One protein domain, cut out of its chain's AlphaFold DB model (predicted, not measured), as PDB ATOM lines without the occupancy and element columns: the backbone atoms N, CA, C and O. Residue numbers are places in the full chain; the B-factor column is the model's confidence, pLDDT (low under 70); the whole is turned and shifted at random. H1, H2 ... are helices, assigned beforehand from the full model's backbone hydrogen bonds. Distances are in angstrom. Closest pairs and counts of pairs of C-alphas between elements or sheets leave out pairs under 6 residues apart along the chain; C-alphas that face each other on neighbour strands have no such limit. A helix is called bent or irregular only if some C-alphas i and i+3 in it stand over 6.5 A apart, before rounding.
ATOM      1  N   LEU A   2     102.626  74.489 108.300       88.25
ATOM      2  CA  LEU A   2     102.503  73.171 107.664       88.25
ATOM      3  C   LEU A   2     103.811  72.713 106.993       88.25
ATOM      4  O   LEU A   2     104.315  71.645 107.321       88.25
ATOM      5  N   SER A   3     104.426  73.575 106.179       91.81
ATOM      6  CA  SER A   3     105.691  73.319 105.468       91.81
ATOM      7  C   SER A   3     106.846  72.935 106.401       91.81
ATOM      8  O   SER A   3     107.520  71.932 106.193       91.81
ATOM      9  N   ILE A   4     107.017  73.680 107.501       90.12
ATOM     10  CA  ILE A   4     108.021  73.403 108.545       90.12
ATOM     11  C   ILE A   4     107.801  72.016 109.157       90.12
ATOM     12  O   ILE A   4     108.751  71.287 109.453       90.12
ATOM     13  N   TYR A   5     106.541  71.647 109.386       88.00
ATOM     14  CA  TYR A   5     106.210  70.355 109.968       88.00
ATOM     15  C   TYR A   5     106.387  69.209 108.962       88.00
ATOM     16  O   TYR A   5     106.897  68.159 109.345       88.00
ATOM     17  N   ALA A   6     106.080  69.425 107.680       90.62
ATOM     18  CA  ALA A   6     106.356  68.471 106.606       90.62
ATOM     19  C   ALA A   6     107.858  68.152 106.494       90.62
ATOM     20  O   ALA A   6     108.218  66.975 106.497       90.62
ATOM     21  N   ILE A   7     108.744  69.163 106.562       89.00
ATOM     22  CA  ILE A   7     110.206  68.946 106.625       89.00
ATOM     23  C   ILE A   7     110.567  67.990 107.776       89.00
ATOM     24  O   ILE A   7     111.365  67.067 107.611       89.00
ATOM     25  N   LYS A   8     109.970  68.188 108.959       86.25
ATOM     26  CA  LYS A   8     110.226  67.354 110.147       86.25
ATOM     27  C   LYS A   8     109.678  65.932 110.017       86.25
ATOM     28  O   LYS A   8     110.260  65.015 110.597       86.25
ATOM     29  N   CYS A   9     108.577  65.745 109.295       85.94
ATOM     30  CA  CYS A   9     108.023  64.428 108.978       85.94
ATOM     31  C   CYS A   9     108.899  63.655 107.979       85.94
ATOM     32  O   CYS A   9     108.846  62.421 107.953       85.94
ATOM     33  N   GLY A  10     109.745  64.350 107.214       81.75
ATOM     34  CA  GLY A  10     110.718  63.748 106.309       81.75
ATOM     35  C   GLY A  10     110.039  62.844 105.282       81.75
ATOM     36  O   GLY A  10     109.160  63.279 104.556       81.75
ATOM     37  N   ARG A  11     110.405  61.556 105.255       78.62
ATOM     38  CA  ARG A  11     109.896  60.575 104.271       78.62
ATOM     39  C   ARG A  11     108.394  60.274 104.365       78.62
ATOM     40  O   ARG A  11     107.892  59.547 103.519       78.62
ATOM     41  N   ASN A  12     107.712  60.754 105.403       85.88
ATOM     42  CA  ASN A  12     106.298  60.453 105.623       85.88
ATOM     43  C   ASN A  12     105.344  61.415 104.906       85.88
ATOM     44  O   ASN A  12     104.157  61.128 104.891       85.88
ATOM     45  N   VAL A  13     105.835  62.544 104.390       89.25
ATOM     46  CA  VAL A  13     105.029  63.539 103.669       89.25
ATOM     47  C   VAL A  13     105.823  63.953 102.440       89.25
ATOM     48  O   VAL A  13     106.953  64.423 102.582       89.25
ATOM     49  N   SER A  14     105.272  63.738 101.244       92.31
ATOM     50  CA  SER A  14     105.932  64.182 100.011       92.31
ATOM     51  C   SER A  14     105.722  65.680  99.780       92.31
ATOM     52  O   SER A  14     104.843  66.305 100.375       92.31
ATOM     53  N   GLU A  15     106.538  66.271  98.912       92.19
ATOM     54  CA  GLU A  15     106.369  67.672  98.521       92.19
ATOM     55  C   GLU A  15     105.033  67.882  97.797       92.19
ATOM     56  O   GLU A  15     104.319  68.839  98.078       92.19
ATOM     57  N   GLU A  16     104.639  66.943  96.935       93.94
ATOM     58  CA  GLU A  16     103.362  66.988  96.220       93.94
ATOM     59  C   GLU A  16     102.167  66.890  97.175       93.94
ATOM     60  O   GLU A  16     101.171  67.593  96.990       93.94
ATOM     61  N   GLU A  17     102.261  66.044  98.207       94.56
ATOM     62  CA  GLU A  17     101.250  65.935  99.262       94.56
ATOM     63  C   GLU A  17     101.137  67.243 100.048       94.56
ATOM     64  O   GLU A  17     100.036  67.766 100.204       94.56
ATOM     65  N   LEU A  18     102.270  67.830 100.454       93.75
ATOM     66  CA  LEU A  18     102.302  69.130 101.124       93.75
ATOM     67  C   LEU A  18     101.653  70.228 100.272       93.75
ATOM     68  O   LEU A  18     100.854  71.004 100.794       93.75
ATOM     69  N   ILE A  19     102.004  70.315  98.986       94.75
ATOM     70  CA  ILE A  19     101.453  71.318  98.069       94.75
ATOM     71  C   ILE A  19      99.940  71.133  97.968       94.75
ATOM     72  O   ILE A  19      99.184  72.079  98.189       94.75
ATOM     73  N   LYS A  20      99.483  69.906  97.699       95.81
ATOM     74  CA  LYS A  20      98.056  69.594  97.591       95.81
ATOM     75  C   LYS A  20      97.293  69.965  98.864       95.81
ATOM     76  O   LYS A  20      96.238  70.594  98.777       95.81
ATOM     77  N   ASP A  21      97.829  69.614 100.028       94.06
ATOM     78  CA  ASP A  21      97.221  69.937 101.316       94.06
ATOM     79  C   ASP A  21      97.196  71.447 101.561       94.06
ATOM     80  O   ASP A  21      96.174  71.977 101.994       94.06
ATOM     81  N   ALA A  22      98.274  72.165 101.238       94.12
ATOM     82  CA  ALA A  22      98.343  73.614 101.398       94.12
ATOM     83  C   ALA A  22      97.279  74.331 100.548       94.12
ATOM     84  O   ALA A  22      96.547  75.175 101.070       94.12
ATOM     85  N   TYR A  23      97.127  73.939  99.279       95.81
ATOM     86  CA  TYR A  23      96.093  74.479  98.393       95.81
ATOM     87  C   TYR A  23      94.674  74.072  98.808       95.81
ATOM     88  O   TYR A  23      93.744  74.848  98.616       95.81
ATOM     89  N   SER A  24      94.490  72.908  99.446       95.25
ATOM     90  CA  SER A  24      93.169  72.482  99.939       95.25
ATOM     91  C   SER A  24      92.567  73.430 100.986       95.25
ATOM     92  O   SER A  24      91.355  73.424 101.207       95.25
ATOM     93  N   PHE A  25      93.396  74.260 101.626       92.00
ATOM     94  CA  PHE A  25      92.942  75.245 102.599       92.00
ATOM     95  C   PHE A  25      92.615  76.616 102.005       92.00
ATOM     96  O   PHE A  25      92.083  77.444 102.744       92.00
ATOM     97  N   LEU A  26      92.907  76.858 100.721       93.75
ATOM     98  CA  LEU A  26      92.756  78.167 100.077       93.75
ATOM     99  C   LEU A  26      91.339  78.722 100.272       93.75
ATOM    100  O   LEU A  26      91.170  79.720 100.966       93.75
ATOM    101  N   ASP A  27      90.325  78.003  99.783       93.62
ATOM    102  CA  ASP A  27      88.918  78.421  99.870       93.62
ATOM    103  C   ASP A  27      88.458  78.614 101.320       93.62
ATOM    104  O   ASP A  27      87.687  79.518 101.640       93.62
ATOM    105  N   LYS A  28      88.942  77.761 102.230       93.06
ATOM    106  CA  LYS A  28      88.557  77.802 103.643       93.06
ATOM    107  C   LYS A  28      89.126  79.028 104.352       93.06
ATOM    108  O   LYS A  28      88.418  79.636 105.152       93.06
ATOM    109  N   PHE A  29      90.398  79.347 104.124       91.31
ATOM    110  CA  PHE A  29      91.024  80.529 104.715       91.31
ATOM    111  C   PHE A  29      90.494  81.805 104.076       91.31
ATOM    112  O   PHE A  29      90.198  82.761 104.788       91.31
ATOM    113  N   ASP A  30      90.272  81.784 102.768       94.00
ATOM    114  CA  ASP A  30      89.729  82.918 102.044       94.00
ATOM    115  C   ASP A  30      88.301  83.264 102.486       94.00
ATOM    116  O   ASP A  30      87.997  84.434 102.716       94.00
ATOM    117  N   ALA A  31      87.458  82.259 102.744       94.62
ATOM    118  CA  ALA A  31      86.110  82.443 103.290       94.62
ATOM    119  C   ALA A  31      86.069  83.050 104.709       94.62
ATOM    120  O   ALA A  31      85.009  83.492 105.150       94.62
ATOM    121  N   MET A  32      87.189  83.066 105.439       92.88
ATOM    122  CA  MET A  32      87.297  83.742 106.741       92.88
ATOM    123  C   MET A  32      87.735  85.209 106.618       92.88
ATOM    124  O   MET A  32      87.743  85.930 107.617       92.88
ATOM    125  N   SER A  33      88.091  85.651 105.412       91.25
ATOM    126  CA  SER A  33      88.436  87.043 105.113       91.25
ATOM    127  C   SER A  33      87.169  87.899 105.097       91.25
ATOM    128  O   SER A  33      86.115  87.454 104.646       91.25
ATOM    129  N   ILE A  34      87.263  89.131 105.596       90.56
ATOM    130  CA  ILE A  34      86.114  90.043 105.754       90.56
ATOM    131  C   ILE A  34      86.211  91.207 104.762       90.56
ATOM    132  O   ILE A  34      85.197  91.706 104.282       90.56
ATOM    133  N   GLU A  35      87.431  91.631 104.444       92.31
ATOM    134  CA  GLU A  35      87.742  92.775 103.598       92.31
ATOM    135  C   GLU A  35      88.490  92.313 102.344       92.31
ATOM    136  O   GLU A  35      89.194  91.305 102.344       92.31
ATOM    137  N   GLU A  36      88.405  93.078 101.257       86.69
ATOM    138  CA  GLU A  36      89.139  92.737 100.030       86.69
ATOM    139  C   GLU A  36      90.666  92.786 100.237       86.69
ATOM    140  O   GLU A  36      91.434  92.050  99.627       86.69
ATOM    141  N   THR A  37      91.120  93.628 101.162       90.19
ATOM    142  CA  THR A  37      92.535  93.801 101.504       90.19
ATOM    143  C   THR A  37      93.119  92.654 102.320       90.19
ATOM    144  O   THR A  37      94.342  92.569 102.417       90.19
ATOM    145  N   ASN A  38      92.288  91.796 102.922       91.12
ATOM    146  CA  ASN A  38      92.741  90.664 103.733       91.12
ATOM    147  C   ASN A  38      92.372  89.298 103.146       91.12
ATOM    148  O   ASN A  38      92.430  88.304 103.869       91.12
ATOM    149  N   ARG A  39      92.006  89.256 101.859       93.06
ATOM    150  CA  ARG A  39      91.704  88.017 101.135       93.06
ATOM    151  C   ARG A  39      92.905  87.086 101.158       93.06
ATOM    152  O   ARG A  39      94.041  87.523 100.981       93.06
ATOM    153  N   PHE A  40      92.635  85.804 101.365       93.62
ATOM    154  CA  PHE A  40      93.663  84.776 101.373       93.62
ATOM    155  C   PHE A  40      93.791  84.209  99.962       93.62
ATOM    156  O   PHE A  40      92.831  83.710  99.384       93.62
ATOM    157  N   THR A  41      94.980  84.304  99.387       94.75
ATOM    158  CA  THR A  41      95.214  84.053  97.965       94.75
ATOM    159  C   THR A  41      96.232  82.941  97.749       94.75
ATOM    160  O   THR A  41      96.919  82.491  98.667       94.75
ATOM    161  N   GLU A  42      96.382  82.507  96.496       94.56
ATOM    162  CA  GLU A  42      97.432  81.553  96.123       94.56
ATOM    163  C   GLU A  42      98.829  82.058  96.497       94.56
ATOM    164  O   GLU A  42      99.711  81.261  96.811       94.56
ATOM    165  N   LYS A  43      99.032  83.381  96.517       93.38
ATOM    166  CA  LYS A  43     100.297  83.974  96.940       93.38
ATOM    167  C   LYS A  43     100.615  83.632  98.394       93.38
ATOM    168  O   LYS A  43     101.743  83.248  98.676       93.38
ATOM    169  N   ASP A  44      99.633  83.698  99.287       92.56
ATOM    170  CA  ASP A  44      99.820  83.365 100.701       92.56
ATOM    171  C   ASP A  44     100.191  81.887 100.887       92.56
ATOM    172  O   ASP A  44     101.029  81.540 101.726       92.56
ATOM    173  N   VAL A  45      99.615  81.006 100.060       93.38
ATOM    174  CA  VAL A  45      99.977  79.582 100.012       93.38
ATOM    175  C   VAL A  45     101.422  79.406  99.539       93.38
ATOM    176  O   VAL A  45     102.190  78.691 100.185       93.38
ATOM    177  N   MET A  46     101.822  80.080  98.459       92.75
ATOM    178  CA  MET A  46     103.185  80.011  97.919       92.75
ATOM    179  C   MET A  46     104.230  80.567  98.891       92.75
ATOM    180  O   MET A  46     105.258  79.929  99.126       92.75
ATOM    181  N   ASP A  47     103.938  81.702  99.529       91.25
ATOM    182  CA  ASP A  47     104.788  82.306 100.555       91.25
ATOM    183  C   ASP A  47     104.951  81.354 101.754       91.25
ATOM    184  O   ASP A  47     106.046  81.195 102.301       91.25
ATOM    185  N   ALA A  48     103.888  80.633 102.134       90.06
ATOM    186  CA  ALA A  48     103.965  79.608 103.170       90.06
ATOM    187  C   ALA A  48     104.755  78.361 102.727       90.06
ATOM    188  O   ALA A  48     105.459  77.760 103.550       90.06
ATOM    189  N   LEU A  49     104.653  77.947 101.461       93.56
ATOM    190  CA  LEU A  49     105.394  76.814 100.895       93.56
ATOM    191  C   LEU A  49     106.894  77.096 100.792       93.56
ATOM    192  O   LEU A  49     107.682  76.170 100.965       93.56
ATOM    193  N   GLN A  50     107.305  78.358 100.640       91.12
ATOM    194  CA  GLN A  50     108.720  78.740 100.601       91.12
ATOM    195  C   GLN A  50     109.504  78.246 101.829       91.12
ATOM    196  O   GLN A  50     110.664  77.845 101.718       91.12
ATOM    197  N   ALA A  51     108.850  78.183 102.993       90.00
ATOM    198  CA  ALA A  51     109.427  77.645 104.224       90.00
ATOM    199  C   ALA A  51     109.811  76.152 104.139       90.00
ATOM    200  O   ALA A  51     110.550  75.678 104.995       90.00
ATOM    201  N   TYR A  52     109.315  75.397 103.153       89.94
ATOM    202  CA  TYR A  52     109.730  74.012 102.902       89.94
ATOM    203  C   TYR A  52     111.164  73.924 102.353       89.94
ATOM    204  O   TYR A  52     111.896  72.986 102.665       89.94
ATOM    205  N   TYR A  53     111.584  74.915 101.561       88.94
ATOM    206  CA  TYR A  53     112.912  74.941 100.943       88.94
ATOM    207  C   TYR A  53     113.983  75.560 101.848       88.94
ATOM    208  O   TYR A  53     115.179  75.359 101.618       88.94
ATOM    209  N   ASP A  54     113.569  76.271 102.898       88.94
ATOM    210  CA  ASP A  54     114.468  76.767 103.933       88.94
ATOM    211  C   ASP A  54     114.834  75.642 104.914       88.94
ATOM    212  O   ASP A  54     114.106  75.303 105.854       88.94
ATOM    213  N   LYS A  55     116.006  75.041 104.681       75.75
ATOM    214  CA  LYS A  55     116.504  73.901 105.460       75.75
ATOM    215  C   LYS A  55     116.749  74.238 106.929       75.75
ATOM    216  O   LYS A  55     116.699  73.322 107.752       75.75
ATOM    217  N   ASP A  56     116.964  75.502 107.288       85.50
ATOM    218  CA  ASP A  56     117.254  75.886 108.673       85.50
ATOM    219  C   ASP A  56     116.009  75.773 109.566       85.50
ATOM    220  O   ASP A  56     116.099  75.474 110.768       85.50
ATOM    221  N   LEU A  57     114.816  75.860 108.964       86.44
ATOM    222  CA  LEU A  57     113.537  75.696 109.652       86.44
ATOM    223  C   LEU A  57     113.287  74.261 110.145       86.44
ATOM    224  O   LEU A  57     112.413  74.047 110.991       86.44
ATOM    225  N   VAL A  58     114.102  73.270 109.757       85.00
ATOM    226  CA  VAL A  58     114.037  71.918 110.349       85.00
ATOM    227  C   VAL A  58     114.267  71.938 111.864       85.00
ATOM    228  O   VAL A  58     113.740  71.090 112.592       85.00
ATOM    229  N   THR A  59     115.008  72.924 112.372       88.69
ATOM    230  CA  THR A  59     115.304  73.078 113.804       88.69
ATOM    231  C   THR A  59     114.209  73.815 114.575       88.69
ATOM    232  O   THR A  59     114.237  73.834 115.806       88.69
ATOM    233  N   TYR A  60     113.193  74.339 113.882       90.12
ATOM    234  CA  TYR A  60     112.157  75.174 114.481       90.12
ATOM    235  C   TYR A  60     111.448  74.454 115.652       90.12
ATOM    236  O   TYR A  60     111.029  73.296 115.492       90.12
ATOM    237  N   PRO A  61     111.316  75.062 116.845       89.88
ATOM    238  CA  PRO A  61     110.817  74.357 118.027       89.88
ATOM    239  C   PRO A  61     109.362  73.899 117.885       89.88
ATOM    240  O   PRO A  61     108.491  74.674 117.505       89.88
ATOM    241  N   ILE A  62     109.063  72.657 118.286       88.31
ATOM    242  CA  ILE A  62     107.700  72.088 118.220       88.31
ATOM    243  C   ILE A  62     106.673  72.908 119.019       88.31
ATOM    244  O   ILE A  62     105.521  73.015 118.609       88.31
ATOM    245  N   GLY A  63     107.099  73.517 120.134       90.19
ATOM    246  CA  GLY A  63     106.256  74.390 120.952       90.19
ATOM    247  C   GLY A  63     105.864  75.666 120.210       90.19
ATOM    248  O   GLY A  63     104.696  76.037 120.218       90.19
ATOM    249  N   SER A  64     106.812  76.274 119.492       91.81
ATOM    250  CA  SER A  64     106.543  77.415 118.615       91.81
ATOM    251  C   SER A  64     105.619  77.024 117.463       91.81
ATOM    252  O   SER A  64     104.755  77.811 117.089       91.81
ATOM    253  N   ILE A  65     105.744  75.795 116.935       89.31
ATOM    254  CA  ILE A  65     104.822  75.308 115.903       89.31
ATOM    255  C   ILE A  65     103.398  75.239 116.427       89.31
ATOM    256  O   ILE A  65     102.510  75.804 115.799       89.31
ATOM    257  N   ALA A  66     103.203  74.583 117.569       90.75
ATOM    258  CA  ALA A  66     101.889  74.428 118.181       90.75
ATOM    259  C   ALA A  66     101.263  75.774 118.575       90.75
ATOM    260  O   ALA A  66     100.063  75.962 118.411       90.75
ATOM    261  N   TYR A  67     102.077  76.715 119.063       92.06
ATOM    262  CA  TYR A  67     101.626  78.061 119.409       92.06
ATOM    263  C   TYR A  67     101.154  78.839 118.172       92.06
ATOM    264  O   TYR A  67     100.031  79.331 118.159       92.06
ATOM    265  N   ASN A  68     101.967  78.890 117.112       88.56
ATOM    266  CA  ASN A  68     101.641  79.656 115.905       88.56
ATOM    267  C   ASN A  68     100.519  79.027 115.071       88.56
ATOM    268  O   ASN A  68      99.793  79.744 114.393       88.56
ATOM    269  N   SER A  69     100.400  77.695 115.059       84.19
ATOM    270  CA  SER A  69      99.340  77.009 114.311       84.19
ATOM    271  C   SER A  69      98.033  76.876 115.092       84.19
ATOM    272  O   SER A  69      97.012  76.547 114.496       84.19
ATOM    273  N   GLY A  70      98.064  77.045 116.417       87.44
ATOM    274  CA  GLY A  70      96.945  76.708 117.298       87.44
ATOM    275  C   GLY A  70      96.649  75.204 117.382       87.44
ATOM    276  O   GLY A  70      95.646  74.810 117.976       87.44
TER     277      GLY A  70
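What this domain is: This is residues 2 to 70 of the 147 residues of an uncharacterized protein of Chlamydia trachomatis (UniProt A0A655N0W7). Two helices, H2 and H4, lie side by side and run opposite ways, and H1 packs on both of them at a steeper tilt; together these three make the core. H5 turns the chain at one end, and H6 folds back near H1 on the side away from H2, while the long link of residues 31 to 41 makes a loop at the opposite end. The printed part has 69 residues with six named helices, H1 to H6 in order, and no named strand: the class is all helix. It is only just compact, close to loose, with a radius of gyration of the C-alphas of 12.9 A and spans of 36 by 25 by 17 A.

How they stand to each other: H1, residues 2 to 12, is the hub and touches three helices. It forms a helical hairpin with H2, residues 15 to 24: their closest C-alphas, Ala 6 and Leu 18, are 6.8 A apart, at a steep tilt of 40 degrees, opposite ways. H3, residues 26 to 30, meets H2 only through their link. H4, residues 42 to 53, touches H2 at a shallow tilt of 27 degrees, opposite ways, the closest C-alphas being those of Ala 22 and Val 45, 6.3 A apart. With residues 48 to 52 alone H4 touches H1, at a steep tilt of 50 degrees, the same way; the closest C-alphas, Ser 3 and Tyr 52, are 4.8 A apart. H3 is close to H4 but not clearly touching, with the C-alphas of Leu 26 and Glu 42 closest at 7.0 A. H5, residues 55 to 59, touches H1, its Val 58 C-alpha 5.9 A from that of Lys 8, the closest pair. H6, residues 62 to 69, is close to H1 but not clearly touching, with the C-alphas of Tyr 5 and Ile 65 closest at 7.9 A; H6 is apart from H2 and H4. The helix packing is mostly crossed, but only just, with 1 of 3 pairs at a shallow tilt. Every O i to N i+4 pair is within hydrogen-bond range in H2, H3 and H6; the counts are 5 of 7 in H1, 5 of 8 in H4 and 0 of 1 in H5, where 2 of 2 O i to N i+3 pairs are within range.

Where its parts are: H1 begins at C-alpha 2, (102.503, 73.171, 107.664), and is 13.4 A long; it is irregular, with C-alphas 8 and 11 9.0 A apart. H2 is 14.1 A long and H3 6.0 A. H4, the longest helix by residues, begins at C-alpha 42, (97.432, 81.553, 96.123), and is 17.5 A long. H5 is 8.5 A long, and H6, 10.5 A long, ends at C-alpha 69, (99.340, 77.009, 114.311).

The domain as a whole: The two C-alphas farthest apart are those of Arg 11 and Glu 35, at 39.1 A. The printed part has no cut. The link from H3 to H4 is long, with 11 residues; the other links are tight. The mean pLDDT of the printed part is 90.5, and no printed residue is under 70.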